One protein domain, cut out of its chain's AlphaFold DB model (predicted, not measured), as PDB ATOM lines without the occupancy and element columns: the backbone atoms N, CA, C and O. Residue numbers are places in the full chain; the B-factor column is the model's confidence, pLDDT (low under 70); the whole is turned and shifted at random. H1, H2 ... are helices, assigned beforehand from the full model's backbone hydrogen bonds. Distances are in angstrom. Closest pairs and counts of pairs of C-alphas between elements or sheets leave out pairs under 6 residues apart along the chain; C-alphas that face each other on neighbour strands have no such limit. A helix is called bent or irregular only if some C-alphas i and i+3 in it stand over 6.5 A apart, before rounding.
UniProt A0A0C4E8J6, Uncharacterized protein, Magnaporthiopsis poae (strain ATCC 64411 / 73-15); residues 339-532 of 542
ATOM      1  N   ARG A 339     101.916  84.527 -11.133       83.19
ATOM      2  CA  ARG A 339     101.070  84.982 -10.017       83.19
ATOM      3  C   ARG A 339      99.750  85.566 -10.526       83.19
ATOM      4  O   ARG A 339      98.710  85.269  -9.948       83.19
ATOM      5  N   TRP A 340      99.774  86.346 -11.608       84.94
ATOM      6  CA  TRP A 340      98.568  86.912 -12.223       84.94
ATOM      7  C   TRP A 340      97.658  85.836 -12.840       84.94
ATOM      8  O   TRP A 340      96.458  85.830 -12.575       84.94
ATOM      9  N   ARG A 341      98.220  84.858 -13.564       87.69
ATOM     10  CA  ARG A 341      97.474  83.704 -14.100       87.69
ATOM     11  C   ARG A 341      96.851  82.848 -12.993       87.69
ATOM     12  O   ARG A 341      95.684  82.477 -13.085       87.69
ATOM     13  N   ASN A 342      97.604  82.562 -11.932       89.69
ATOM     14  CA  ASN A 342      97.116  81.795 -10.783       89.69
ATOM     15  C   ASN A 342      96.009  82.554 -10.038       89.69
ATOM     16  O   ASN A 342      95.055  81.931  -9.581       89.69
ATOM     17  N   LYS A 343      96.097  83.890  -9.988       91.69
ATOM     18  CA  LYS A 343      95.058  84.779  -9.460       91.69
ATOM     19  C   LYS A 343      93.776  84.740 -10.294       91.69
ATOM     20  O   LYS A 343      92.700  84.576  -9.733       91.69
ATOM     21  N   GLY A 344      93.880  84.823 -11.621       92.31
ATOM     22  CA  GLY A 344      92.728  84.649 -12.511       92.31
ATOM     23  C   GLY A 344      92.057  83.290 -12.303       92.31
ATOM     24  O   GLY A 344      90.873  83.225 -11.972       92.31
ATOM     25  N   LYS A 345      92.847  82.210 -12.372       93.56
ATOM     26  CA  LYS A 345      92.363  80.836 -12.197       93.56
ATOM     27  C   LYS A 345      91.700  80.600 -10.834       93.56
ATOM     28  O   LYS A 345      90.610  80.042 -10.799       93.56
ATOM     29  N   CYS A 346      92.304  81.022  -9.718       95.38
ATOM     30  CA  CYS A 346      91.723  80.745  -8.399       95.38
ATOM     31  C   CYS A 346      90.402  81.488  -8.171       95.38
ATOM     32  O   CYS A 346      89.513  80.951  -7.517       95.38
ATOM     33  N   ARG A 347      90.239  82.692  -8.734       96.75
ATOM     34  CA  ARG A 347      88.972  83.433  -8.670       96.75
ATOM     35  C   ARG A 347      87.879  82.732  -9.460       96.75
ATOM     36  O   ARG A 347      86.796  82.541  -8.921       96.75
ATOM     37  N   VAL A 348      88.184  82.275 -10.677       97.25
ATOM     38  CA  VAL A 348      87.278  81.434 -11.477       97.25
ATOM     39  C   VAL A 348      86.865  80.184 -10.694       97.25
ATOM     40  O   VAL A 348      85.674  79.944 -10.541       97.25
ATOM     41  N   THR A 349      87.811  79.455 -10.090       97.75
ATOM     42  CA  THR A 349      87.512  78.299  -9.223       97.75
ATOM     43  C   THR A 349      86.568  78.655  -8.063       97.75
ATOM     44  O   THR A 349      85.631  77.911  -7.785       97.75
ATOM     45  N   ILE A 350      86.745  79.811  -7.410       98.44
ATOM     46  CA  ILE A 350      85.858  80.266  -6.320       98.44
ATOM     47  C   ILE A 350      84.454  80.628  -6.843       98.44
ATOM     48  O   ILE A 350      83.462  80.311  -6.185       98.44
ATOM     49  N   VAL A 351      84.349  81.239  -8.028       98.19
ATOM     50  CA  VAL A 351      83.065  81.519  -8.700       98.19
ATOM     51  C   VAL A 351      82.352  80.211  -9.076       98.19
ATOM     52  O   VAL A 351      81.169  80.057  -8.777       98.19
ATOM     53  N   THR A 352      83.062  79.222  -9.629       98.06
ATOM     54  CA  THR A 352      82.517  77.882  -9.914       98.06
ATOM     55  C   THR A 352      82.080  77.159  -8.634       98.06
ATOM     56  O   THR A 352      81.001  76.565  -8.596       98.06
ATOM     57  N   GLY A 353      82.840  77.280  -7.541       98.38
ATOM     58  CA  GLY A 353      82.437  76.798  -6.216       98.38
ATOM     59  C   GLY A 353      81.150  77.456  -5.695       98.38
ATOM     60  O   GLY A 353      80.295  76.772  -5.133       98.38
ATOM     61  N   SER A 354      80.956  78.757  -5.948       98.25
ATOM     62  CA  SER A 354      79.697  79.461  -5.654       98.25
ATOM     63  C   SER A 354      78.525  78.941  -6.492       98.25
ATOM     64  O   SER A 354      77.417  78.839  -5.969       98.25
ATOM     65  N   LEU A 355      78.746  78.586  -7.764       98.31
ATOM     66  CA  LEU A 355      77.713  77.960  -8.598       98.31
ATOM     67  C   LEU A 355      77.317  76.585  -8.049       98.31
ATOM     68  O   LEU A 355      76.127  76.322  -7.912       98.31
ATOM     69  N   TYR A 356      78.274  75.736  -7.656       98.62
ATOM     70  CA  TYR A 356      77.955  74.442  -7.034       98.62
ATOM     71  C   TYR A 356      77.180  74.602  -5.718       98.62
ATOM     72  O   TYR A 356      76.264  73.823  -5.451       98.62
ATOM     73  N   LEU A 357      77.508  75.627  -4.923       98.50
ATOM     74  CA  LEU A 357      76.816  75.930  -3.671       98.50
ATOM     75  C   LEU A 357      75.341  76.292  -3.915       98.50
ATOM     76  O   LEU A 357      74.459  75.722  -3.274       98.50
ATOM     77  N   MET A 358      75.080  77.184  -4.875       98.31
ATOM     78  CA  MET A 358      73.727  77.601  -5.275       98.31
ATOM     79  C   MET A 358      72.937  76.482  -5.976       98.31
ATOM     80  O   MET A 358      71.724  76.389  -5.815       98.31
ATOM     81  N   ALA A 359      73.624  75.597  -6.704       98.19
ATOM     82  CA  ALA A 359      73.058  74.416  -7.356       98.19
ATOM     83  C   ALA A 359      72.721  73.262  -6.389       98.19
ATOM     84  O   ALA A 359      72.341  72.183  -6.835       98.19
ATOM     85  N   GLY A 360      72.915  73.428  -5.076       97.75
ATOM     86  CA  GLY A 360      72.653  72.378  -4.087       97.75
ATOM     87  C   GLY A 360      73.736  71.294  -3.975       97.75
ATOM     88  O   GLY A 360      73.633  70.425  -3.111       97.75
ATOM     89  N   ARG A 361      74.790  71.334  -4.803       97.62
ATOM     90  CA  ARG A 361      75.891  70.348  -4.834       97.62
ATOM     91  C   ARG A 361      77.015  70.743  -3.873       97.62
ATOM     92  O   ARG A 361      78.139  71.052  -4.266       97.62
ATOM     93  N   TRP A 362      76.696  70.769  -2.581       98.25
ATOM     94  CA  TRP A 362      77.595  71.291  -1.545       98.25
ATOM     95  C   TRP A 362      78.918  70.522  -1.345       98.25
ATOM     96  O   TRP A 362      79.892  71.186  -0.989       98.25
ATOM     97  N   PRO A 363      79.030  69.191  -1.567       98.06
ATOM     98  CA  PRO A 363      80.325  68.501  -1.521       98.06
ATOM     99  C   PRO A 363      81.307  69.008  -2.587       98.06
ATOM    100  O   PRO A 363      82.478  69.247  -2.299       98.06
ATOM    101  N   ASP A 364      80.826  69.224  -3.809       98.19
ATOM    102  CA  ASP A 364      81.615  69.729  -4.935       98.19
ATOM    103  C   ASP A 364      81.946  71.207  -4.749       98.19
ATOM    104  O   ASP A 364      83.084  71.616  -4.970       98.19
ATOM    105  N   ALA A 365      80.986  71.988  -4.238       98.56
ATOM    106  CA  ALA A 365      81.243  73.348  -3.786       98.56
ATOM    107  C   ALA A 365      82.381  73.363  -2.760       98.56
ATOM    108  O   ALA A 365      83.358  74.079  -2.938       98.56
ATOM    109  N   LEU A 366      82.299  72.540  -1.710       98.38
ATOM    110  CA  LEU A 366      83.327  72.448  -0.676       98.38
ATOM    111  C   LEU A 366      84.705  72.109  -1.265       98.38
ATOM    112  O   LEU A 366      85.687  72.735  -0.876       98.38
ATOM    113  N   LYS A 367      84.776  71.176  -2.220       98.19
ATOM    114  CA  LYS A 367      86.017  70.811  -2.915       98.19
ATOM    115  C   LYS A 367      86.614  71.998  -3.685       98.19
ATOM    116  O   LYS A 367      87.721  72.426  -3.368       98.19
ATOM    117  N   GLU A 368      85.875  72.558  -4.645       98.12
ATOM    118  CA  GLU A 368      86.368  73.663  -5.484       98.12
ATOM    119  C   GLU A 368      86.716  74.898  -4.632       98.12
ATOM    120  O   GLU A 368      87.738  75.552  -4.844       98.12
ATOM    121  N   LEU A 369      85.926  75.190  -3.595       98.62
ATOM    122  CA  LEU A 369      86.194  76.300  -2.683       98.62
ATOM    123  C   LEU A 369      87.451  76.091  -1.833       98.62
ATOM    124  O   LEU A 369      88.151  77.066  -1.565       98.62
ATOM    125  N   VAL A 370      87.768  74.860  -1.416       98.50
ATOM    126  CA  VAL A 370      89.007  74.552  -0.678       98.50
ATOM    127  C   VAL A 370      90.234  74.702  -1.575       98.50
ATOM    128  O   VAL A 370      91.223  75.309  -1.148       98.50
ATOM    129  N   ASP A 371      90.162  74.236  -2.822       97.75
ATOM    130  CA  ASP A 371      91.235  74.405  -3.809       97.75
ATOM    131  C   ASP A 371      91.454  75.900  -4.117       97.75
ATOM    132  O   ASP A 371      92.572  76.420  -4.007       97.75
ATOM    133  N   GLY A 372      90.367  76.632  -4.385       97.56
ATOM    134  CA  GLY A 372      90.376  78.079  -4.598       97.56
ATOM    135  C   GLY A 372      90.914  78.872  -3.401       97.56
ATOM    136  O   GLY A 372      91.784  79.729  -3.573       97.56
ATOM    137  N   ALA A 373      90.468  78.558  -2.178       97.75
ATOM    138  CA  ALA A 373      90.941  79.186  -0.942       97.75
ATOM    139  C   ALA A 373      92.441  78.956  -0.712       97.75
ATOM    140  O   ALA A 373      93.153  79.877  -0.304       97.75
ATOM    141  N   THR A 374      92.931  77.747  -0.994       96.69
ATOM    142  CA  THR A 374      94.340  77.373  -0.815       96.69
ATOM    143  C   THR A 374      95.252  78.183  -1.738       96.69
ATOM    144  O   THR A 374      96.271  78.714  -1.287       96.69
ATOM    145  N   VAL A 375      94.862  78.361  -3.007       95.69
ATOM    146  CA  VAL A 375      95.611  79.198  -3.960       95.69
ATOM    147  C   VAL A 375      95.472  80.688  -3.631       95.69
ATOM    148  O   VAL A 375      96.481  81.388  -3.577       95.69
ATOM    149  N   ALA A 376      94.263  81.182  -3.337       95.19
ATOM    150  CA  ALA A 376      94.043  82.584  -2.965       95.19
ATOM    151  C   ALA A 376      94.884  82.989  -1.739       95.19
ATOM    152  O   ALA A 376      95.497  84.059  -1.713       95.19
ATOM    153  N   ARG A 377      94.997  82.094  -0.751       93.94
ATOM    154  CA  ARG A 377      95.860  82.270   0.420       93.94
ATOM    155  C   ARG A 377      97.345  82.331   0.057       93.94
ATOM    156  O   ARG A 377      98.033  83.214   0.563       93.94
ATOM    157  N   SER A 378      97.849  81.436  -0.798       93.06
ATOM    158  CA  SER A 378      99.283  81.394  -1.140       93.06
ATOM    159  C   SER A 378      99.742  82.610  -1.953       93.06
ATOM    160  O   SER A 378     100.857  83.095  -1.762       93.06
ATOM    161  N   ILE A 379      98.867  83.174  -2.794       92.50
ATOM    162  CA  ILE A 379      99.160  84.380  -3.586       92.50
ATOM    163  C   ILE A 379      98.808  85.700  -2.875       92.50
ATOM    164  O   ILE A 379      99.007  86.764  -3.466       92.50
ATOM    165  N   ASN A 380      98.332  85.651  -1.624       91.44
ATOM    166  CA  ASN A 380      97.854  86.793  -0.829       91.44
ATOM    167  C   ASN A 380      96.668  87.566  -1.453       91.44
ATOM    168  O   ASN A 380      96.592  88.789  -1.355       91.44
ATOM    169  N   ASP A 381      95.725  86.861  -2.079       93.06
ATOM    170  CA  ASP A 381      94.452  87.428  -2.537       93.06
ATOM    171  C   ASP A 381      93.426  87.415  -1.390       93.06
ATOM    172  O   ASP A 381      92.620  86.496  -1.237       93.06
ATOM    173  N   HIS A 382      93.531  88.404  -0.499       93.38
ATOM    174  CA  HIS A 382      92.834  88.390   0.791       93.38
ATOM    175  C   HIS A 382      91.306  88.433   0.676       93.38
ATOM    176  O   HIS A 382      90.633  87.702   1.402       93.38
ATOM    177  N   ILE A 383      90.766  89.232  -0.251       94.88
ATOM    178  CA  ILE A 383      89.317  89.359  -0.458       94.88
ATOM    179  C   ILE A 383      88.739  88.028  -0.953       94.88
ATOM    180  O   ILE A 383      87.769  87.528  -0.386       94.88
ATOM    181  N   TRP A 384      89.370  87.402  -1.950       96.12
ATOM    182  CA  TRP A 384      88.897  86.122  -2.485       96.12
ATOM    183  C   TRP A 384      89.149  84.945  -1.538       96.12
ATOM    184  O   TRP A 384      88.320  84.042  -1.463       96.12
ATOM    185  N   HIS A 385      90.214  84.979  -0.733       96.38
ATOM    186  CA  HIS A 385      90.412  84.019   0.355       96.38
ATOM    187  C   HIS A 385      89.310  84.128   1.426       96.38
ATOM    188  O   HIS A 385      88.754  83.106   1.825       96.38
ATOM    189  N   GLY A 386      88.937  85.346   1.844       96.31
ATOM    190  CA  GLY A 386      87.805  85.570   2.754       96.31
ATOM    191  C   GLY A 386      86.486  85.058   2.169       96.31
ATOM    192  O   GLY A 386      85.748  84.340   2.841       96.31
ATOM    193  N   LYS A 387      86.251  85.329   0.882       97.38
ATOM    194  CA  LYS A 387      85.064  84.888   0.137       97.38
ATOM    195  C   LYS A 387      84.950  83.373  -0.001       97.38
ATOM    196  O   LYS A 387      83.862  82.822   0.165       97.38
ATOM    197  N   ALA A 388      86.060  82.692  -0.268       98.38
ATOM    198  CA  ALA A 388      86.092  81.237  -0.312       98.38
ATOM    199  C   ALA A 388      85.808  80.631   1.074       98.38
ATOM    200  O   ALA A 388      84.991  79.721   1.181       98.38
ATOM    201  N   LEU A 389      86.404  81.178   2.142       98.31
ATOM    202  CA  LEU A 389      86.141  80.743   3.518       98.31
ATOM    203  C   LEU A 389      84.682  80.978   3.952       98.31
ATOM    204  O   LEU A 389      84.104  80.094   4.580       98.31
ATOM    205  N   GLU A 390      84.067  82.112   3.594       97.62
ATOM    206  CA  GLU A 390      82.640  82.371   3.849       97.62
ATOM    207  C   GLU A 390      81.760  81.290   3.209       97.62
ATOM    208  O   GLU A 390      80.905  80.708   3.876       97.62
ATOM    209  N   MET A 391      81.999  80.964   1.937       98.44
ATOM    210  CA  MET A 391      81.214  79.942   1.241       98.44
ATOM    211  C   MET A 391      81.496  78.523   1.752       98.44
ATOM    212  O   MET A 391      80.563  77.730   1.831       98.44
ATOM    213  N   ILE A 392      82.724  78.213   2.189       98.69
ATOM    214  CA  ILE A 392      83.024  76.946   2.879       98.69
ATOM    215  C   ILE A 392      82.180  76.817   4.154       98.69
ATOM    216  O   ILE A 392      81.574  75.769   4.363       98.69
ATOM    217  N   VAL A 393      82.080  77.868   4.979       98.12
ATOM    218  CA  VAL A 393      81.227  77.849   6.185       98.12
ATOM    219  C   VAL A 393      79.774  77.528   5.824       98.12
ATOM    220  O   VAL A 393      79.165  76.681   6.478       98.12
ATOM    221  N   VAL A 394      79.235  78.135   4.762       98.31
ATOM    222  CA  VAL A 394      77.866  77.852   4.294       98.31
ATOM    223  C   VAL A 394      77.717  76.399   3.817       98.31
ATOM    224  O   VAL A 394      76.772  75.734   4.236       98.31
ATOM    225  N   SER A 395      78.663  75.865   3.032       98.38
ATOM    226  CA  SER A 395      78.658  74.452   2.613       98.38
ATOM    227  C   SER A 395      78.652  73.489   3.803       98.38
ATOM    228  O   SER A 395      77.881  72.531   3.814       98.38
ATOM    229  N   LEU A 396      79.475  73.738   4.829       98.00
ATOM    230  CA  LEU A 396      79.544  72.883   6.020       98.00
ATOM    231  C   LEU A 396      78.263  72.965   6.873       98.00
ATOM    232  O   LEU A 396      77.818  71.946   7.401       98.00
ATOM    233  N   ILE A 397      77.636  74.145   6.973       97.44
ATOM    234  CA  ILE A 397      76.326  74.315   7.629       97.44
ATOM    235  C   ILE A 397      75.245  73.517   6.889       97.44
ATOM    236  O   ILE A 397      74.467  72.819   7.534       97.44
ATOM    237  N   LEU A 398      75.200  73.577   5.555       97.88
ATOM    238  CA  LEU A 398      74.182  72.882   4.759       97.88
ATOM    239  C   LEU A 398      74.360  71.354   4.770       97.88
ATOM    240  O   LEU A 398      73.380  70.631   4.958       97.88
ATOM    241  N   LEU A 399      75.599  70.857   4.673       97.31
ATOM    242  CA  LEU A 399      75.907  69.432   4.870       97.31
ATOM    243  C   LEU A 399      75.474  68.965   6.267       97.31
ATOM    244  O   LEU A 399      74.793  67.948   6.396       97.31
ATOM    245  N   GLY A 400      75.793  69.754   7.298       95.25
ATOM    246  CA  GLY A 400      75.354  69.509   8.670       95.25
ATOM    247  C   GLY A 400      73.833  69.468   8.820       95.25
ATOM    248  O   GLY A 400      73.312  68.563   9.462       95.25
ATOM    249  N   TRP A 401      73.115  70.401   8.188       95.25
ATOM    250  CA  TRP A 401      71.648  70.478   8.213       95.25
ATOM    251  C   TRP A 401      70.960  69.268   7.562       95.25
ATOM    252  O   TRP A 401      69.867  68.891   7.980       95.25
ATOM    253  N   ARG A 402      71.603  68.607   6.590       94.56
ATOM    254  CA  ARG A 402      71.136  67.321   6.035       94.56
ATOM    255  C   ARG A 402      71.667  66.091   6.783       94.56
ATOM    256  O   ARG A 402      71.442  64.974   6.334       94.56
ATOM    257  N   GLY A 403      72.362  66.271   7.909       92.94
ATOM    258  CA  GLY A 403      72.940  65.177   8.701       92.94
ATOM    259  C   GLY A 403      74.141  64.486   8.045       92.94
ATOM    260  O   GLY A 403      74.546  63.406   8.473       92.94
ATOM    261  N   ILE A 404      74.723  65.089   7.004       93.88
ATOM    262  CA  ILE A 404      75.804  64.497   6.215       93.88
ATOM    263  C   ILE A 404      77.137  64.749   6.918       93.88
ATOM    264  O   ILE A 404      77.473  65.874   7.297       93.88
ATOM    265  N   GLN A 405      77.921  63.686   7.101       93.00
ATOM    266  CA  GLN A 405      79.234  63.789   7.729       93.00
ATOM    267  C   GLN A 405      80.245  64.454   6.790       93.00
ATOM    268  O   GLN A 405      80.296  64.173   5.596       93.00
ATOM    269  N   PHE A 406      81.084  65.316   7.358       94.69
ATOM    270  CA  PHE A 406      82.131  66.043   6.648       94.69
ATOM    271  C   PHE A 406      83.380  66.175   7.524       94.69
ATOM    272  O   PHE A 406      83.316  66.060   8.750       94.69
ATOM    273  N   GLN A 407      84.516  66.485   6.903       94.12
ATOM    274  CA  GLN A 407      85.717  66.921   7.609       94.12
ATOM    275  C   GLN A 407      85.867  68.438   7.465       94.12
ATOM    276  O   GLN A 407      85.682  68.982   6.379       94.12
ATOM    277  N   VAL A 408      86.215  69.122   8.555       94.62
ATOM    278  CA  VAL A 408      86.566  70.548   8.522       94.62
ATOM    279  C   VAL A 408      87.874  70.716   7.729       94.62
ATOM    280  O   VAL A 408      88.886  70.140   8.140       94.62
ATOM    281  N   PRO A 409      87.898  71.473   6.614       96.25
ATOM    282  CA  PRO A 409      89.099  71.610   5.793       96.25
ATOM    283  C   PRO A 409      90.244  72.319   6.523       96.25
ATOM    284  O   PRO A 409      90.031  73.268   7.277       96.25
ATOM    285  N   THR A 410      91.486  71.934   6.232       93.06
ATOM    286  CA  THR A 410      92.685  72.526   6.860       93.06
ATOM    287  C   THR A 410      92.862  74.017   6.552       93.06
ATOM    288  O   THR A 410      93.440  74.739   7.360       93.06
ATOM    289  N   VAL A 411      92.316  74.517   5.437       94.31
ATOM    290  CA  VAL A 411      92.301  75.957   5.111       94.31
ATOM    291  C   VAL A 411      91.423  76.779   6.074       94.31
ATOM    292  O   VAL A 411      91.672  77.969   6.275       94.31
ATOM    293  N   CYS A 412      90.456  76.139   6.747       94.25
ATOM    294  CA  CYS A 412      89.655  76.737   7.818       94.25
ATOM    295  C   CYS A 412      90.384  76.778   9.172       94.25
ATOM    296  O   CYS A 412      89.916  77.462  10.084       94.25
ATOM    297  N   LEU A 413      91.535  76.119   9.313       89.44
ATOM    298  CA  LEU A 413      92.343  76.145  10.534       89.44
ATOM    299  C   LEU A 413      93.345  77.322  10.524       89.44
ATOM    300  O   LEU A 413      93.680  77.841   9.450       89.44
ATOM    301  N   PRO A 414      93.836  77.765  11.701       81.19
ATOM    302  CA  PRO A 414      94.872  78.792  11.796       81.19
ATOM    303  C   PRO A 414      96.144  78.452  10.992       81.19
ATOM    304  O   PRO A 414      96.444  77.277  10.755       81.19
ATOM    305  N   PRO A 415      96.922  79.454  10.540       74.69
ATOM    306  CA  PRO A 415      98.130  79.207   9.762       74.69
ATOM    307  C   PRO A 415      99.200  78.390  10.514       74.69
ATOM    308  O   PRO A 415      99.548  78.760  11.631       74.69
ATOM    309  N   PRO A 416      99.856  77.389   9.884       58.91
ATOM    310  CA  PRO A 416     100.940  76.613  10.515       58.91
ATOM    311  C   PRO A 416     102.186  77.408  10.961       58.91
ATOM    312  O   PRO A 416     103.113  76.827  11.525       58.91
ATOM    313  N   GLY A 417     102.243  78.714  10.672       54.62
ATOM    314  CA  GLY A 417     103.297  79.633  11.115       54.62
ATOM    315  C   GLY A 417     102.987  80.357  12.430       54.62
ATOM    316  O   GLY A 417     103.915  80.735  13.139       54.62
ATOM    317  N   GLU A 418     101.710  80.488  12.803       57.34
ATOM    318  CA  GLU A 418     101.281  80.983  14.116       57.34
ATOM    319  C   GLU A 418     101.380  79.836  15.124       57.34
ATOM    320  O   GLU A 418     100.382  79.342  15.643       57.34
ATOM    321  N   LYS A 419     102.607  79.349  15.360       52.12
ATOM    322  CA  LYS A 419     102.851  78.308  16.360       52.12
ATOM    323  C   LYS A 419     102.351  78.824  17.712       52.12
ATOM    324  O   LYS A 419     102.931  79.791  18.217       52.12
ATOM    325  N   PRO A 420     101.339  78.186  18.330       57.84
ATOM    326  CA  PRO A 420     101.019  78.474  19.715       57.84
ATOM    327  C   PRO A 420     102.287  78.233  20.537       57.84
ATOM    328  O   PRO A 420     103.063  77.319  20.231       57.84
ATOM    329  N   SER A 421     102.508  79.024  21.588       69.00
ATOM    330  CA  SER A 421     103.552  78.679  22.556       69.00
ATOM    331  C   SER A 421     103.321  77.244  23.045       69.00
ATOM    332  O   SER A 421     102.179  76.784  23.083       69.00
ATOM    333  N   ALA A 422     104.375  76.518  23.434       71.06
ATOM    334  CA  ALA A 422     104.215  75.133  23.896       71.06
ATOM    335  C   ALA A 422     103.143  75.018  25.001       71.06
ATOM    336  O   ALA A 422     102.354  74.081  25.015       71.06
ATOM    337  N   HIS A 423     103.046  76.039  25.860       69.75
ATOM    338  CA  HIS A 423     102.005  76.169  26.873       69.75
ATOM    339  C   HIS A 423     100.588  76.326  26.284       69.75
ATOM    340  O   HIS A 423      99.673  75.632  26.717       69.75
ATOM    341  N   ALA A 424     100.402  77.175  25.265       70.31
ATOM    342  CA  ALA A 424      99.121  77.336  24.574       70.31
ATOM    343  C   ALA A 424      98.707  76.078  23.785       70.31
ATOM    344  O   ALA A 424      97.529  75.734  23.769       70.31
ATOM    345  N   ALA A 425      99.661  75.351  23.193       70.31
ATOM    346  CA  ALA A 425      99.394  74.072  22.534       70.31
ATOM    347  C   ALA A 425      98.927  72.998  23.538       70.31
ATOM    348  O   ALA A 425      97.934  72.315  23.290       70.31
ATOM    349  N   THR A 426      99.580  72.896  24.701       75.12
ATOM    350  CA  THR A 426      99.149  71.995  25.785       75.12
ATOM    351  C   THR A 426      97.787  72.398  26.351       75.12
ATOM    352  O   THR A 426      96.942  71.533  26.567       75.12
ATOM    353  N   ALA A 427      97.531  73.698  26.538       73.19
ATOM    354  CA  ALA A 427      96.236  74.201  26.996       73.19
ATOM    355  C   ALA A 427      95.108  73.899  25.993       73.19
ATOM    356  O   ALA A 427      94.042  73.442  26.399       73.19
ATOM    357  N   ALA A 428      95.350  74.071  24.689       72.25
ATOM    358  CA  ALA A 428      94.396  73.707  23.641       72.25
ATOM    359  C   ALA A 428      94.128  72.192  23.599       72.25
ATOM    360  O   ALA A 428      92.979  71.775  23.461       72.25
ATOM    361  N   ALA A 429      95.159  71.358  23.781       72.88
ATOM    362  CA  ALA A 429      95.001  69.906  23.873       72.88
ATOM    363  C   ALA A 429      94.195  69.482  25.116       72.88
ATOM    364  O   ALA A 429      93.310  68.634  25.015       72.88
ATOM    365  N   MET A 430      94.443  70.098  26.279       74.62
ATOM    366  CA  MET A 430      93.651  69.872  27.494       74.62
ATOM    367  C   MET A 430      92.193  70.315  27.314       74.62
ATOM    368  O   MET A 430      91.286  69.541  27.612       74.62
ATOM    369  N   ALA A 431      91.960  71.501  26.745       72.94
ATOM    370  CA  ALA A 431      90.620  72.002  26.449       72.94
ATOM    371  C   ALA A 431      89.866  71.102  25.453       72.94
ATOM    372  O   ALA A 431      88.670  70.883  25.621       72.94
ATOM    373  N   ALA A 432      90.549  70.524  24.459       72.31
ATOM    374  CA  ALA A 432      89.956  69.547  23.545       72.31
ATOM    375  C   ALA A 432      89.559  68.240  24.261       72.31
ATOM    376  O   ALA A 432      88.488  67.698  23.996       72.31
ATOM    377  N   ILE A 433      90.374  67.757  25.205       75.00
ATOM    378  CA  ILE A 433      90.057  66.575  26.026       75.00
ATOM    379  C   ILE A 433      88.860  66.848  26.954       75.00
ATOM    380  O   ILE A 433      87.993  65.988  27.107       75.00
ATOM    381  N   GLU A 434      88.780  68.031  27.566       73.06
ATOM    382  CA  GLU A 434      87.626  68.429  28.386       73.06
ATOM    383  C   GLU A 434      86.360  68.640  27.547       73.06
ATOM    384  O   GLU A 434      85.275  68.226  27.959       73.06
ATOM    385  N   ALA A 435      86.486  69.215  26.348       71.62
ATOM    386  CA  ALA A 435      85.381  69.361  25.408       71.62
ATOM    387  C   ALA A 435      84.841  68.000  24.939       71.62
ATOM    388  O   ALA A 435      83.626  67.840  24.867       71.62
ATOM    389  N   GLU A 436      85.701  67.005  24.689       71.62
ATOM    390  CA  GLU A 436      85.265  65.649  24.322       71.62
ATOM    391  C   GLU A 436      84.601  64.915  25.502       71.62
ATOM    392  O   GLU A 436      83.634  64.186  25.299       71.62
ATOM    393  N   LYS A 437      85.047  65.146  26.748       70.44
ATOM    394  CA  LYS A 437      84.383  64.614  27.959       70.44
ATOM    395  C   LYS A 437      82.999  65.221  28.203       70.44
ATOM    396  O   LYS A 437      82.110  64.524  28.679       70.44
ATOM    397  N   ASN A 438      82.828  66.507  27.897       68.69
ATOM    398  CA  ASN A 438      81.568  67.242  28.055       68.69
ATOM    399  C   ASN A 438      80.697  67.236  26.781       68.69
ATOM    400  O   ASN A 438      79.654  67.902  26.738       68.69
ATOM    401  N   ALA A 439      81.131  66.522  25.738       72.19
ATOM    402  CA  ALA A 439      80.451  66.459  24.456       72.19
ATOM    403  C   ALA A 439      79.087  65.775  24.570       72.19
ATOM    404  O   ALA A 439      78.902  64.820  25.323       72.19
ATOM    405  N   ASP A 440      78.137  66.227  23.755       73.25
ATOM    406  CA  ASP A 440      76.908  65.474  23.552       73.25
ATOM    407  C   ASP A 440      77.223  64.166  22.802       73.25
ATOM    408  O   ASP A 440      77.793  64.234  21.703       73.25
ATOM    409  N   PRO A 441      76.845  62.983  23.321       75.38
ATOM    410  CA  PRO A 441      76.962  61.745  22.557       75.38
ATOM    411  C   PRO A 441      76.079  61.762  21.299       75.38
ATOM    412  O   PRO A 441      76.420  61.099  20.323       75.38
ATOM    413  N   ASN A 442      74.996  62.551  21.288       79.00
ATOM    414  CA  ASN A 442      74.076  62.650  20.154       79.00
ATOM    415  C   ASN A 442      74.513  63.687  19.101       79.00
ATOM    416  O   ASN A 442      73.975  63.699  17.998       79.00
ATOM    417  N   GLN A 443      75.486  64.559  19.401       83.38
ATOM    418  CA  GLN A 443      75.965  65.567  18.449       83.38
ATOM    419  C   GLN A 443      77.081  64.994  17.569       83.38
ATOM    420  O   GLN A 443      78.146  64.587  18.059       83.38
ATOM    421  N   LEU A 444      76.859  65.029  16.250       86.38
ATOM    422  CA  LEU A 444      77.814  64.575  15.239       86.38
ATOM    423  C   LEU A 444      79.204  65.202  15.445       86.38
ATOM    424  O   LEU A 444      79.346  66.414  15.623       86.38
ATOM    425  N   LYS A 445      80.251  64.373  15.358       87.88
ATOM    426  CA  LYS A 445      81.649  64.802  15.553       87.88
ATOM    427  C   LYS A 445      82.059  65.931  14.600       87.88
ATOM    428  O   LYS A 445      82.763  66.843  15.017       87.88
ATOM    429  N   CYS A 446      81.582  65.913  13.354       89.94
ATOM    430  CA  CYS A 446      81.836  66.976  12.377       89.94
ATOM    431  C   CYS A 446      81.282  68.343  12.824       89.94
ATOM    432  O   CYS A 446      81.977  69.351  12.701       89.94
ATOM    433  N   LEU A 447      80.082  68.370  13.418       91.88
ATOM    434  CA  LEU A 447      79.468  69.582  13.966       91.88
ATOM    435  C   LEU A 447      80.228  70.092  15.192       91.88
ATOM    436  O   LEU A 447      80.430  71.295  15.312       91.88
ATOM    437  N   ARG A 448      80.711  69.193  16.062       89.31
ATOM    438  CA  ARG A 448      81.566  69.552  17.208       89.31
ATOM    439  C   ARG A 448      82.892  70.176  16.766       89.31
ATOM    440  O   ARG A 448      83.272  71.223  17.284       89.31
ATOM    441  N   SER A 449      83.549  69.591  15.763       89.12
ATOM    442  CA  SER A 449      84.770  70.148  15.165       89.12
ATOM    443  C   SER A 449      84.540  71.498  14.482       89.12
ATOM    444  O   SER A 449      85.399  72.368  14.551       89.12
ATOM    445  N   LEU A 450      83.395  71.697  13.819       92.44
ATOM    446  CA  LEU A 450      83.058  72.990  13.216       92.44
ATOM    447  C   LEU A 450      82.764  74.044  14.290       92.44
ATOM    448  O   LEU A 450      83.297  75.147  14.221       92.44
ATOM    449  N   GLN A 451      81.956  73.696  15.295       91.56
ATOM    450  CA  GLN A 451      81.599  74.561  16.421       91.56
ATOM    451  C   GLN A 451      82.835  75.109  17.144       91.56
ATOM    452  O   GLN A 451      82.848  76.288  17.489       91.56
ATOM    453  N   SER A 452      83.865  74.280  17.359       87.56
ATOM    454  CA  SER A 452      85.064  74.691  18.099       87.56
ATOM    455  C   SER A 452      85.903  75.749  17.378       87.56
ATOM    456  O   SER A 452      86.524  76.563  18.053       87.56
ATOM    457  N   ILE A 453      85.892  75.781  16.039       89.94
ATOM    458  CA  ILE A 453      86.652  76.763  15.243       89.94
ATOM    459  C   ILE A 453      85.814  77.949  14.749       89.94
ATOM    460  O   ILE A 453      86.365  78.895  14.186       89.94
ATOM    461  N   LEU A 454      84.485  77.886  14.880       92.00
ATOM    462  CA  LEU A 454      83.572  78.810  14.208       92.00
ATOM    463  C   LEU A 454      83.772  80.290  14.591       92.00
ATOM    464  O   LEU A 454      83.751  81.108  13.672       92.00
ATOM    465  N   PRO A 455      83.988  80.662  15.875       90.69
ATOM    466  CA  PRO A 455      84.210  82.059  16.256       90.69
ATOM    467  C   PRO A 455      85.471  82.642  15.600       90.69
ATOM    468  O   PRO A 455      85.387  83.643  14.888       90.69
ATOM    469  N   ASP A 456      86.608  81.958  15.748       90.75
ATOM    470  CA  ASP A 456      87.909  82.379  15.213       90.75
ATOM    471  C   ASP A 456      87.913  82.420  13.674       90.75
ATOM    472  O   ASP A 456      88.534  83.285  13.052       90.75
ATOM    473  N   LEU A 457      87.214  81.475  13.032       94.94
ATOM    474  CA  LEU A 457      87.050  81.433  11.579       94.94
ATOM    475  C   LEU A 457      86.243  82.634  11.074       94.94
ATOM    476  O   LEU A 457      86.650  83.274  10.105       94.94
ATOM    477  N   VAL A 458      85.133  82.957  11.741       95.62
ATOM    478  CA  VAL A 458      84.293  84.124  11.441       95.62
ATOM    479  C   VAL A 458      85.081  85.426  11.588       95.62
ATOM    480  O   VAL A 458      85.091  86.239  10.662       95.62
ATOM    481  N   GLU A 459      85.790  85.607  12.704       94.69
ATOM    482  CA  GLU A 459      86.613  86.798  12.940       94.69
ATOM    483  C   GLU A 459      87.708  86.934  11.872       94.69
ATOM    484  O   GLU A 459      87.900  88.011  11.303       94.69
ATOM    485  N   ARG A 460      88.358  85.824  11.499       94.94
ATOM    486  CA  ARG A 460      89.363  85.809  10.429       94.94
ATOM    487  C   ARG A 460      88.788  86.173   9.057       94.94
ATOM    488  O   ARG A 460      89.484  86.833   8.287       94.94
ATOM    489  N   ILE A 461      87.553  85.781   8.732       96.44
ATOM    490  CA  ILE A 461      86.903  86.185   7.471       96.44
ATOM    491  C   ILE A 461      86.631  87.694   7.468       96.44
ATOM    492  O   ILE A 461      86.969  88.370   6.495       96.44
ATOM    493  N   VAL A 462      86.103  88.243   8.568       95.44
ATOM    494  CA  VAL A 462      85.895  89.695   8.712       95.44
ATOM    495  C   VAL A 462      87.223  90.447   8.571       95.44
ATOM    496  O   VAL A 462      87.297  91.399   7.796       95.44
ATOM    497  N   ALA A 463      88.291  89.973   9.220       94.38
ATOM    498  CA  ALA A 463      89.630  90.559   9.130       94.38
ATOM    499  C   ALA A 463      90.242  90.501   7.714       94.38
ATOM    500  O   ALA A 463      91.007  91.389   7.330       94.38
ATOM    501  N   LEU A 464      89.916  89.474   6.918       94.06
ATOM    502  CA  LEU A 464      90.327  89.368   5.512       94.06
ATOM    503  C   LEU A 464      89.595  90.382   4.624       94.06
ATOM    504  O   LEU A 464      90.228  91.000   3.769       94.06
ATOM    505  N   TYR A 465      88.294  90.589   4.848       93.94
ATOM    506  CA  TYR A 465      87.497  91.590   4.134       93.94
ATOM    507  C   TYR A 465      87.813  93.035   4.550       93.94
ATOM    508  O   TYR A 465      87.766  93.931   3.708       93.94
ATOM    509  N   SER A 466      88.166  93.282   5.815       91.19
ATOM    510  CA  SER A 466      88.544  94.614   6.308       91.19
ATOM    511  C   SER A 466      90.004  94.989   6.026       91.19
ATOM    512  O   SER A 466      90.424  96.103   6.344       91.19
ATOM    513  N   ARG A 467      90.818  94.076   5.477       87.75
ATOM    514  CA  ARG A 467      92.240  94.331   5.225       87.75
ATOM    515  C   ARG A 467      92.424  95.336   4.086       87.75
ATOM    516  O   ARG A 467      92.056  95.086   2.941       87.75
ATOM    517  N   ILE A 468      93.103  96.438   4.394       75.25
ATOM    518  CA  ILE A 468      93.590  97.407   3.408       75.25
ATOM    519  C   ILE A 468      94.584  96.685   2.479       75.25
ATOM    520  O   ILE A 468      95.618  96.191   2.930       75.25
ATOM    521  N   SER A 469      94.258  96.588   1.189       73.94
ATOM    522  CA  SER A 469      95.082  95.949   0.154       73.94
ATOM    523  C   SER A 469      95.022  96.761  -1.150       73.94
ATOM    524  O   SER A 469      94.342  97.779  -1.196       73.94
ATOM    525  N   ALA A 470      95.697  96.335  -2.224       69.44
ATOM    526  CA  ALA A 470      95.563  96.985  -3.542       69.44
ATOM    527  C   ALA A 470      94.139  96.877  -4.141       69.44
ATOM    528  O   ALA A 470      93.800  97.558  -5.108       69.44
ATOM    529  N   GLU A 471      93.309  96.010  -3.565       81.75
ATOM    530  CA  GLU A 471      91.879  95.917  -3.810       81.75
ATOM    531  C   GLU A 471      91.116  96.215  -2.518       81.75
ATOM    532  O   GLU A 471      91.532  95.818  -1.423       81.75
ATOM    533  N   HIS A 472      89.984  96.902  -2.649       79.88
ATOM    534  CA  HIS A 472      89.114  97.256  -1.536       79.88
ATOM    535  C   HIS A 472      87.702  96.772  -1.823       79.88
ATOM    536  O   HIS A 472      87.085  97.180  -2.806       79.88
ATOM    537  N   LEU A 473      87.194  95.915  -0.942       87.81
ATOM    538  CA  LEU A 473      85.811  95.471  -0.991       87.81
ATOM    539  C   LEU A 473      84.894  96.670  -0.672       87.81
ATOM    540  O   LEU A 473      85.154  97.376   0.307       87.81
ATOM    541  N   PRO A 474      83.826  96.926  -1.450       90.19
ATOM    542  CA  PRO A 474      82.831  97.928  -1.093       90.19
ATOM    543  C   PRO A 474      82.227  97.647   0.297       90.19
ATOM    544  O   PRO A 474      82.171  96.487   0.712       90.19
ATOM    545  N   PRO A 475      81.705  98.661   1.015       91.19
ATOM    546  CA  PRO A 475      81.198  98.461   2.377       91.19
ATOM    547  C   PRO A 475      80.042  97.454   2.492       91.19
ATOM    548  O   PRO A 475      79.889  96.814   3.530       91.19
ATOM    549  N   LEU A 476      79.233  97.303   1.435       92.19
ATOM    550  CA  LEU A 476      78.005  96.500   1.439       92.19
ATOM    551  C   LEU A 476      78.253  94.991   1.689       92.19
ATOM    552  O   LEU A 476      77.703  94.485   2.667       92.19
ATOM    553  N   PRO A 477      79.089  94.269   0.906       93.62
ATOM    554  CA  PRO A 477      79.452  92.879   1.206       93.62
ATOM    555  C   PRO A 477      79.960  92.651   2.633       93.62
ATOM    556  O   PRO A 477      79.521  91.713   3.291       93.62
ATOM    557  N   LEU A 478      80.854  93.520   3.125       94.25
ATOM    558  CA  LEU A 478      81.420  93.410   4.471       94.25
ATOM    559  C   LEU A 478      80.338  93.582   5.547       94.25
ATOM    560  O   LEU A 478      80.265  92.777   6.474       94.25
ATOM    561  N   ALA A 479      79.474  94.591   5.413       95.38
ATOM    562  CA  ALA A 479      78.385  94.834   6.354       95.38
ATOM    563  C   ALA A 479      77.387  93.664   6.400       95.38
ATOM    564  O   ALA A 479      77.013  93.215   7.483       95.38
ATOM    565  N   GLU A 480      76.992  93.121   5.245       94.69
ATOM    566  CA  GLU A 480      76.097  91.960   5.197       94.69
ATOM    567  C   GLU A 480      76.751  90.688   5.749       94.69
ATOM    568  O   GLU A 480      76.096  89.952   6.489       94.69
ATOM    569  N   ALA A 481      78.030  90.440   5.448       95.88
ATOM    570  CA  ALA A 481      78.777  89.312   6.005       95.88
ATOM    571  C   ALA A 481      78.859  89.401   7.537       95.88
ATOM    572  O   ALA A 481      78.567  88.420   8.219       95.88
ATOM    573  N   ILE A 482      79.141  90.588   8.094       96.88
ATOM    574  CA  ILE A 482      79.095  90.826   9.546       96.88
ATOM    575  C   ILE A 482      77.704  90.498  10.107       96.88
ATOM    576  O   ILE A 482      77.617  89.782  11.099       96.88
ATOM    577  N   ILE A 483      76.608  90.933   9.472       96.88
ATOM    578  CA  ILE A 483      75.249  90.624   9.957       96.88
ATOM    579  C   ILE A 483      74.953  89.115   9.887       96.88
ATOM    580  O   ILE A 483      74.422  88.555  10.851       96.88
ATOM    581  N   ARG A 484      75.330  88.434   8.792       96.62
ATOM    582  CA  ARG A 484      75.221  86.969   8.661       96.62
ATOM    583  C   ARG A 484      75.994  86.257   9.770       96.62
ATOM    584  O   ARG A 484      75.467  85.345  10.401       96.62
ATOM    585  N   PHE A 485      77.209  86.705  10.067       96.75
ATOM    586  CA  PHE A 485      78.046  86.138  11.120       96.75
ATOM    587  C   PHE A 485      77.552  86.448  12.539       96.75
ATOM    588  O   PHE A 485      77.601  85.573  13.403       96.75
ATOM    589  N   CYS A 486      76.996  87.636  12.784       95.31
ATOM    590  CA  CYS A 486      76.303  87.947  14.033       95.31
ATOM    591  C   CYS A 486      75.081  87.042  14.226       95.31
ATOM    592  O   CYS A 486      74.867  86.551  15.331       95.31
ATOM    593  N   LYS A 487      74.306  86.750  13.174       94.19
ATOM    594  CA  LYS A 487      73.204  85.774  13.247       94.19
ATOM    595  C   LYS A 487      73.702  84.349  13.469       94.19
ATOM    596  O   LYS A 487      73.098  83.633  14.258       94.19
ATOM    597  N   LEU A 488      74.812  83.959  12.843       94.88
ATOM    598  CA  LEU A 488      75.445  82.650  13.031       94.88
ATOM    599  C   LEU A 488      75.861  82.420  14.492       94.88
ATOM    600  O   LEU A 488      75.490  81.413  15.096       94.88
ATOM    601  N   THR A 489      76.572  83.379  15.087       92.38
ATOM    602  CA  THR A 489      76.992  83.308  16.496       92.38
ATOM    603  C   THR A 489      75.825  83.499  17.466       92.38
ATOM    604  O   THR A 489      75.790  82.837  18.502       92.38
ATOM    605  N   SER A 490      74.822  84.315  17.121       90.00
ATOM    606  CA  SER A 490      73.598  84.473  17.921       90.00
ATOM    607  C   SER A 490      72.747  83.205  17.936       90.00
ATOM    608  O   SER A 490      72.276  82.820  18.998       90.00
ATOM    609  N   ALA A 491      72.580  82.518  16.803       90.50
ATOM    610  CA  ALA A 491      71.883  81.234  16.745       90.50
ATOM    611  C   ALA A 491      72.598  80.183  17.602       90.50
ATOM    612  O   ALA A 491      71.965  79.498  18.402       90.50
ATOM    613  N   LEU A 492      73.931  80.123  17.505       88.69
ATOM    614  CA  LEU A 492      74.747  79.249  18.342       88.69
ATOM    615  C   LEU A 492      74.598  79.587  19.836       88.69
ATOM    616  O   LEU A 492      74.451  78.679  20.648       88.69
ATOM    617  N   HIS A 493      74.559  80.872  20.204       85.31
ATOM    618  CA  HIS A 493      74.283  81.308  21.574       85.31
ATOM    619  C   HIS A 493      72.877  80.904  22.036       85.31
ATOM    620  O   HIS A 493      72.745  80.279  23.083       85.31
ATOM    621  N   VAL A 494      71.833  81.189  21.249       85.44
ATOM    622  CA  VAL A 494      70.433  80.838  21.559       85.44
ATOM    623  C   VAL A 494      70.250  79.324  21.740       85.44
ATOM    624  O   VAL A 494      69.464  78.899  22.584       85.44
ATOM    625  N   CYS A 495      71.029  78.505  21.032       84.75
ATOM    626  CA  CYS A 495      71.041  77.046  21.146       84.75
ATOM    627  C   CYS A 495      72.119  76.516  22.116       84.75
ATOM    628  O   CYS A 495      72.842  75.570  21.809       84.75
ATOM    629  N   GLU A 496      72.228  77.125  23.302       79.88
ATOM    630  CA  GLU A 496      73.086  76.673  24.417       79.88
ATOM    631  C   GLU A 496      74.594  76.588  24.092       79.88
ATOM    632  O   GLU A 496      75.356  75.893  24.762       79.88
ATOM    633  N   GLY A 497      75.050  77.323  23.075       79.12
ATOM    634  CA  GLY A 497      76.426  77.275  22.584       79.12
ATOM    635  C   GLY A 497      76.741  76.065  21.700       79.12
ATOM    636  O   GLY A 497      77.904  75.889  21.343       79.12
ATOM    637  N   ARG A 498      75.748  75.232  21.349       84.12
ATOM    638  CA  ARG A 498      75.921  73.959  20.629       84.12
ATOM    639  C   ARG A 498      75.414  74.038  19.188       84.12
ATOM    640  O   ARG A 498      74.341  74.579  18.926       84.12
ATOM    641  N   LEU A 499      76.157  73.462  18.242       89.44
ATOM    642  CA  LEU A 499      75.731  73.312  16.846       89.44
ATOM    643  C   LEU A 499      74.911  72.018  16.697       89.44
ATOM    644  O   LEU A 499      75.460  70.944  16.461       89.44
ATOM    645  N   THR A 500      73.602  72.139  16.905       89.00
ATOM    646  CA  THR A 500      72.601  71.054  16.909       89.00
ATOM    647  C   THR A 500      71.618  71.234  15.753       89.00
ATOM    648  O   THR A 500      71.610  72.291  15.120       89.00
ATOM    649  N   ASP A 501      70.729  70.267  15.530       89.69
ATOM    650  CA  ASP A 501      69.675  70.343  14.508       89.69
ATOM    651  C   ASP A 501      68.829  71.620  14.631       89.69
ATOM    652  O   ASP A 501      68.577  72.283  13.632       89.69
ATOM    653  N   LYS A 502      68.483  72.041  15.858       89.50
ATOM    654  CA  LYS A 502      67.753  73.300  16.119       89.50
ATOM    655  C   LYS A 502      68.560  74.535  15.726       89.50
ATOM    656  O   LYS A 502      68.011  75.506  15.213       89.50
ATOM    657  N   THR A 503      69.868  74.499  15.976       91.88
ATOM    658  CA  THR A 503      70.792  75.558  15.564       91.88
ATOM    659  C   THR A 503      70.824  75.633  14.042       91.88
ATOM    660  O   THR A 503      70.648  76.703  13.478       91.88
ATOM    661  N   LEU A 504      70.987  74.492  13.371       93.88
ATOM    662  CA  LEU A 504      71.042  74.388  11.913       93.88
ATOM    663  C   LEU A 504      69.713  74.801  11.259       93.88
ATOM    664  O   LEU A 504      69.726  75.550  10.286       93.88
ATOM    665  N   GLU A 505      68.574  74.405  11.827       92.25
ATOM    666  CA  GLU A 505      67.242  74.826  11.386       92.25
ATOM    667  C   GLU A 505      67.084  76.351  11.454       92.25
ATOM    668  O   GLU A 505      66.689  76.959  10.457       92.25
ATOM    669  N   LEU A 506      67.475  76.992  12.561       92.19
ATOM    670  CA  LEU A 506      67.493  78.455  12.692       92.19
ATOM    671  C   LEU A 506      68.432  79.122  11.663       92.19
ATOM    672  O   LEU A 506      68.072  80.139  11.073       92.19
ATOM    673  N   LEU A 507      69.611  78.552  11.398       94.06
ATOM    674  CA  LEU A 507      70.575  79.093  10.425       94.06
ATOM    675  C   LEU A 507      70.086  79.013   8.967       94.06
ATOM    676  O   LEU A 507      70.392  79.903   8.170       94.06
ATOM    677  N   VAL A 508      69.358  77.949   8.619       93.56
ATOM    678  CA  VAL A 508      68.874  77.665   7.257       93.56
ATOM    679  C   VAL A 508      67.525  78.338   6.990       93.56
ATOM    680  O   VAL A 508      67.364  79.048   5.994       93.56
ATOM    681  N   THR A 509      66.558  78.138   7.888       89.38
ATOM    682  CA  THR A 509      65.155  78.552   7.706       89.38
ATOM    683  C   THR A 509      64.829  79.905   8.337       89.38
ATOM    684  O   THR A 509      63.906  80.580   7.892       89.38
ATOM    685  N   GLY A 510      65.582  80.324   9.362       88.12
ATOM    686  CA  GLY A 510      65.259  81.489  10.191       88.12
ATOM    687  C   GLY A 510      64.251  81.222  11.316       88.12
ATOM    688  O   GLY A 510      63.947  82.143  12.076       88.12
ATOM    689  N   ASN A 511      63.753  79.990  11.469       83.12
ATOM    690  CA  ASN A 511      62.802  79.637  12.524       83.12
ATOM    691  C   ASN A 511      63.474  79.664  13.907       83.12
ATOM    692  O   ASN A 511      64.290  78.806  14.242       83.12
ATOM    693  N   ALA A 512      63.127  80.655  14.730       73.50
ATOM    694  CA  ALA A 512      63.631  80.765  16.097       73.50
ATOM    695  C   ALA A 512      63.033  79.677  17.015       73.50
ATOM    696  O   ALA A 512      61.831  79.408  16.942       73.50
ATOM    697  N   PRO A 513      63.822  79.079  17.930       70.94
ATOM    698  CA  PRO A 513      63.294  78.114  18.885       70.94
ATOM    699  C   PRO A 513      62.306  78.792  19.842       70.94
ATOM    700  O   PRO A 513      62.626  79.795  20.476       70.94
ATOM    701  N   GLY A 514      61.119  78.204  20.017       66.25
ATOM    702  CA  GLY A 514      60.028  78.779  20.820       66.25
ATOM    703  C   GLY A 514      60.281  78.904  22.334       66.25
ATOM    704  O   GLY A 514      59.388  79.318  23.067       66.25
ATOM    705  N   LYS A 515      61.475  78.546  22.825       67.62
ATOM    706  CA  LYS A 515      61.879  78.693  24.229       67.62
ATOM    707  C   LYS A 515      62.933  79.792  24.341       67.62
ATOM    708  O   LYS A 515      64.071  79.601  23.922       67.62
ATOM    709  N   ALA A 516      62.567  80.912  24.962       63.94
ATOM    710  CA  ALA A 516      63.515  81.968  25.298       63.94
ATOM    711  C   ALA A 516      64.587  81.463  26.283       63.94
ATOM    712  O   ALA A 516      64.288  80.719  27.223       63.94
ATOM    713  N   LEU A 517      65.835  81.894  26.086       61.06
ATOM    714  CA  LEU A 517      66.913  81.642  27.039       61.06
ATOM    715  C   LEU A 517      66.676  82.408  28.346       61.06
ATOM    716  O   LEU A 517      66.441  83.613  28.340       61.06
ATOM    717  N   THR A 518      66.828  81.718  29.475       58.88
ATOM    718  CA  THR A 518      66.778  82.310  30.825       58.88
ATOM    719  C   THR A 518      68.165  82.651  31.388       58.88
ATOM    720  O   THR A 518      68.276  83.146  32.506       58.88
ATOM    721  N   SER A 519      69.237  82.370  30.641       61.66
ATOM    722  CA  SER A 519      70.629  82.660  31.009       61.66
ATOM    723  C   SER A 519      71.507  82.731  29.756       61.66
ATOM    724  O   SER A 519      71.106  82.220  28.715       61.66
ATOM    725  N   SER A 520      72.694  83.337  29.848       60.75
ATOM    726  CA  SER A 520      73.663  83.415  28.747       60.75
ATOM    727  C   SER A 520      74.600  82.189  28.726       60.75
ATOM    728  O   SER A 520      75.522  82.102  29.546       60.75
ATOM    729  N   PRO A 521      74.412  81.219  27.809       59.84
ATOM    730  CA  PRO A 521      75.308  80.075  27.678       59.84
ATOM    731  C   PRO A 521      76.682  80.494  27.142       59.84
ATOM    732  O   PRO A 521      76.814  81.420  26.336       59.84
ATOM    733  N   ARG A 522      77.722  79.779  27.578       60.97
ATOM    734  CA  ARG A 522      79.090  79.918  27.063       60.97
ATOM    735  C   ARG A 522      79.366  78.784  26.080       60.97
ATOM    736  O   ARG A 522      79.117  77.633  26.411       60.97
ATOM    737  N   LEU A 523      79.963  79.121  24.937       55.50
ATOM    738  CA  LEU A 523      80.227  78.242  23.781       55.50
ATOM    739  C   LEU A 523      80.978  76.927  24.083       55.50
ATOM    740  O   LEU A 523      80.975  76.016  23.258       55.50
ATOM    741  N   THR A 524      81.627  76.834  25.245       55.75
ATOM    742  CA  THR A 524      82.485  75.710  25.655       55.75
ATOM    743  C   THR A 524      82.240  75.217  27.087       55.75
ATOM    744  O   THR A 524      82.914  74.289  27.522       55.75
ATOM    745  N   VAL A 525      81.299  75.803  27.846       57.22
ATOM    746  CA  VAL A 525      81.086  75.446  29.266       57.22
ATOM    747  C   VAL A 525      79.753  74.734  29.445       57.22
ATOM    748  O   VAL A 525      78.694  75.359  29.441       57.22
ATOM    749  N   SER A 526      79.837  73.425  29.664       54.00
ATOM    750  CA  SER A 526      78.721  72.559  30.031       54.00
ATOM    751  C   SER A 526      79.089  71.802  31.313       54.00
ATOM    752  O   SER A 526      80.187  71.251  31.360       54.00
ATOM    753  N   PRO A 527      78.217  71.738  32.334       51.28
ATOM    754  CA  PRO A 527      76.884  72.340  32.393       51.28
ATOM    755  C   PRO A 527      76.907  73.871  32.634       51.28
ATOM    756  O   PRO A 527      77.884  74.404  33.170       51.28
ATOM    757  N   PRO A 528      75.837  74.609  32.273       57.00
ATOM    758  CA  PRO A 528      75.692  76.027  32.600       57.00
ATOM    759  C   PRO A 528      75.716  76.280  34.115       57.00
ATOM    760  O   PRO A 528      75.280  75.454  34.916       57.00
ATOM    761  N   ARG A 529      76.167  77.476  34.521       51.41
ATOM    762  CA  ARG A 529      76.392  77.855  35.934       51.41
ATOM    763  C   ARG A 529      75.184  77.647  36.859       51.41
ATOM    764  O   ARG A 529      75.367  77.413  38.046       51.41
ATOM    765  N   THR A 530      73.969  77.707  36.318       53.94
ATOM    766  CA  THR A 530      72.707  77.432  37.021       53.94
ATOM    767  C   THR A 530      72.591  75.976  37.488       53.94
ATOM    768  O   THR A 530      72.113  75.731  38.593       53.94
ATOM    769  N   GLN A 531      73.087  75.016  36.703       52.38
ATOM    770  CA  GLN A 531      73.110  73.586  37.035       52.38
ATOM    771  C   GLN A 531      74.258  73.197  37.986       52.38
ATOM    772  O   GLN A 531      74.194  72.148  38.616       52.38
ATOM    773  N   ILE A 532      75.270  74.055  38.169       56.50
ATOM    774  CA  ILE A 532      76.392  73.832  39.110       56.50
ATOM    775  C   ILE A 532      75.951  74.024  40.588       56.50
ATOM    776  O   ILE A 532      76.715  73.794  41.518       56.50
TER     777      ILE A 532
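Overview. This is residues 339 to 532 of the 542 residues of an uncharacterized protein of Magnaporthiopsis poae (strain ATCC 64411 / 73-15) (UniProt A0A0C4E8J6). The longest helix, H5, is bent, and its arm H5b packs beside H6 on one side of the core helix H3, while H1 and H2 pack on another side of H3; H7 closes in on the ends of H3 and H6. H4 lies away from this body, near H5a, and residues 421 to 427 stick out; a tail without named elements, residues 510 to 532, lies at the end far from the first residues of H1. The printed part has 194 residues with seven named helices, H1 to H7 in order, and no named strand, and its class is all helix. It is compact, with a radius of gyration of the C-alphas of 17.6 A and spans of 57 by 43 by 31 A.

Arrangement. H5, residues 445 to 465, was assigned as one helix by its hydrogen bonds, but it is bent: C-alphas 452 and 455 are 7.6 A apart, and its arms H5a, residues 445 to 452, and H5b, residues 455 to 465, stand at a steep tilt of 62 degrees. H5b touches residues 382 to 390 of H3, residues 382 to 401, closest at the C-alphas of Gly 386 and Ile 461, 4.8 A; the tilt of 35.0 degrees is shallow, only just short of steep. H5b and H6, residues 475 to 494, form a helical hairpin at 4 degrees, closest at C-alphas of Tyr 465 and Leu 478, 6.4 A. H3 is the hub, touching four helices. With H1, residues 339 to 358, and H2, residues 362 to 378, it forms an up-and-down bundle, each helix running against the one before: the closest C-alphas of H1 and H2 are Gly 353 and Ala 365, 4.4 A, and of H2 and H3 Ala 373 and His 385, 5.0 A. H7, residues 501 to 509, touches residues 397 to 401 of H3 at a steep tilt of 58 degrees, closest at the C-alphas of Trp 401 and Leu 504, 5.4 A. H4, residues 422 to 437, touches no helix, but is near H5a. In each helix or arm every O i to N i+4 pair is within hydrogen-bond range.

Along the chain. H1 starts at C-alpha 339 (101.070, 84.982, -10.017) and is 28.7 A long, as is H3; H6 is 28.2 A, H2 23.9 A and H4 22.8 A. H7 ends at C-alpha 509 (65.155, 78.552, 7.706).

Size, cuts and confidence. The C-alphas farthest apart, of Arg 341 and Ile 532, are 58.1 A apart. The printed part has no cut; the link from H3 to H4 is long. Mean pLDDT of the printed part is 86.0, with residues 416 to 421 and 514 to 532 among those under 70.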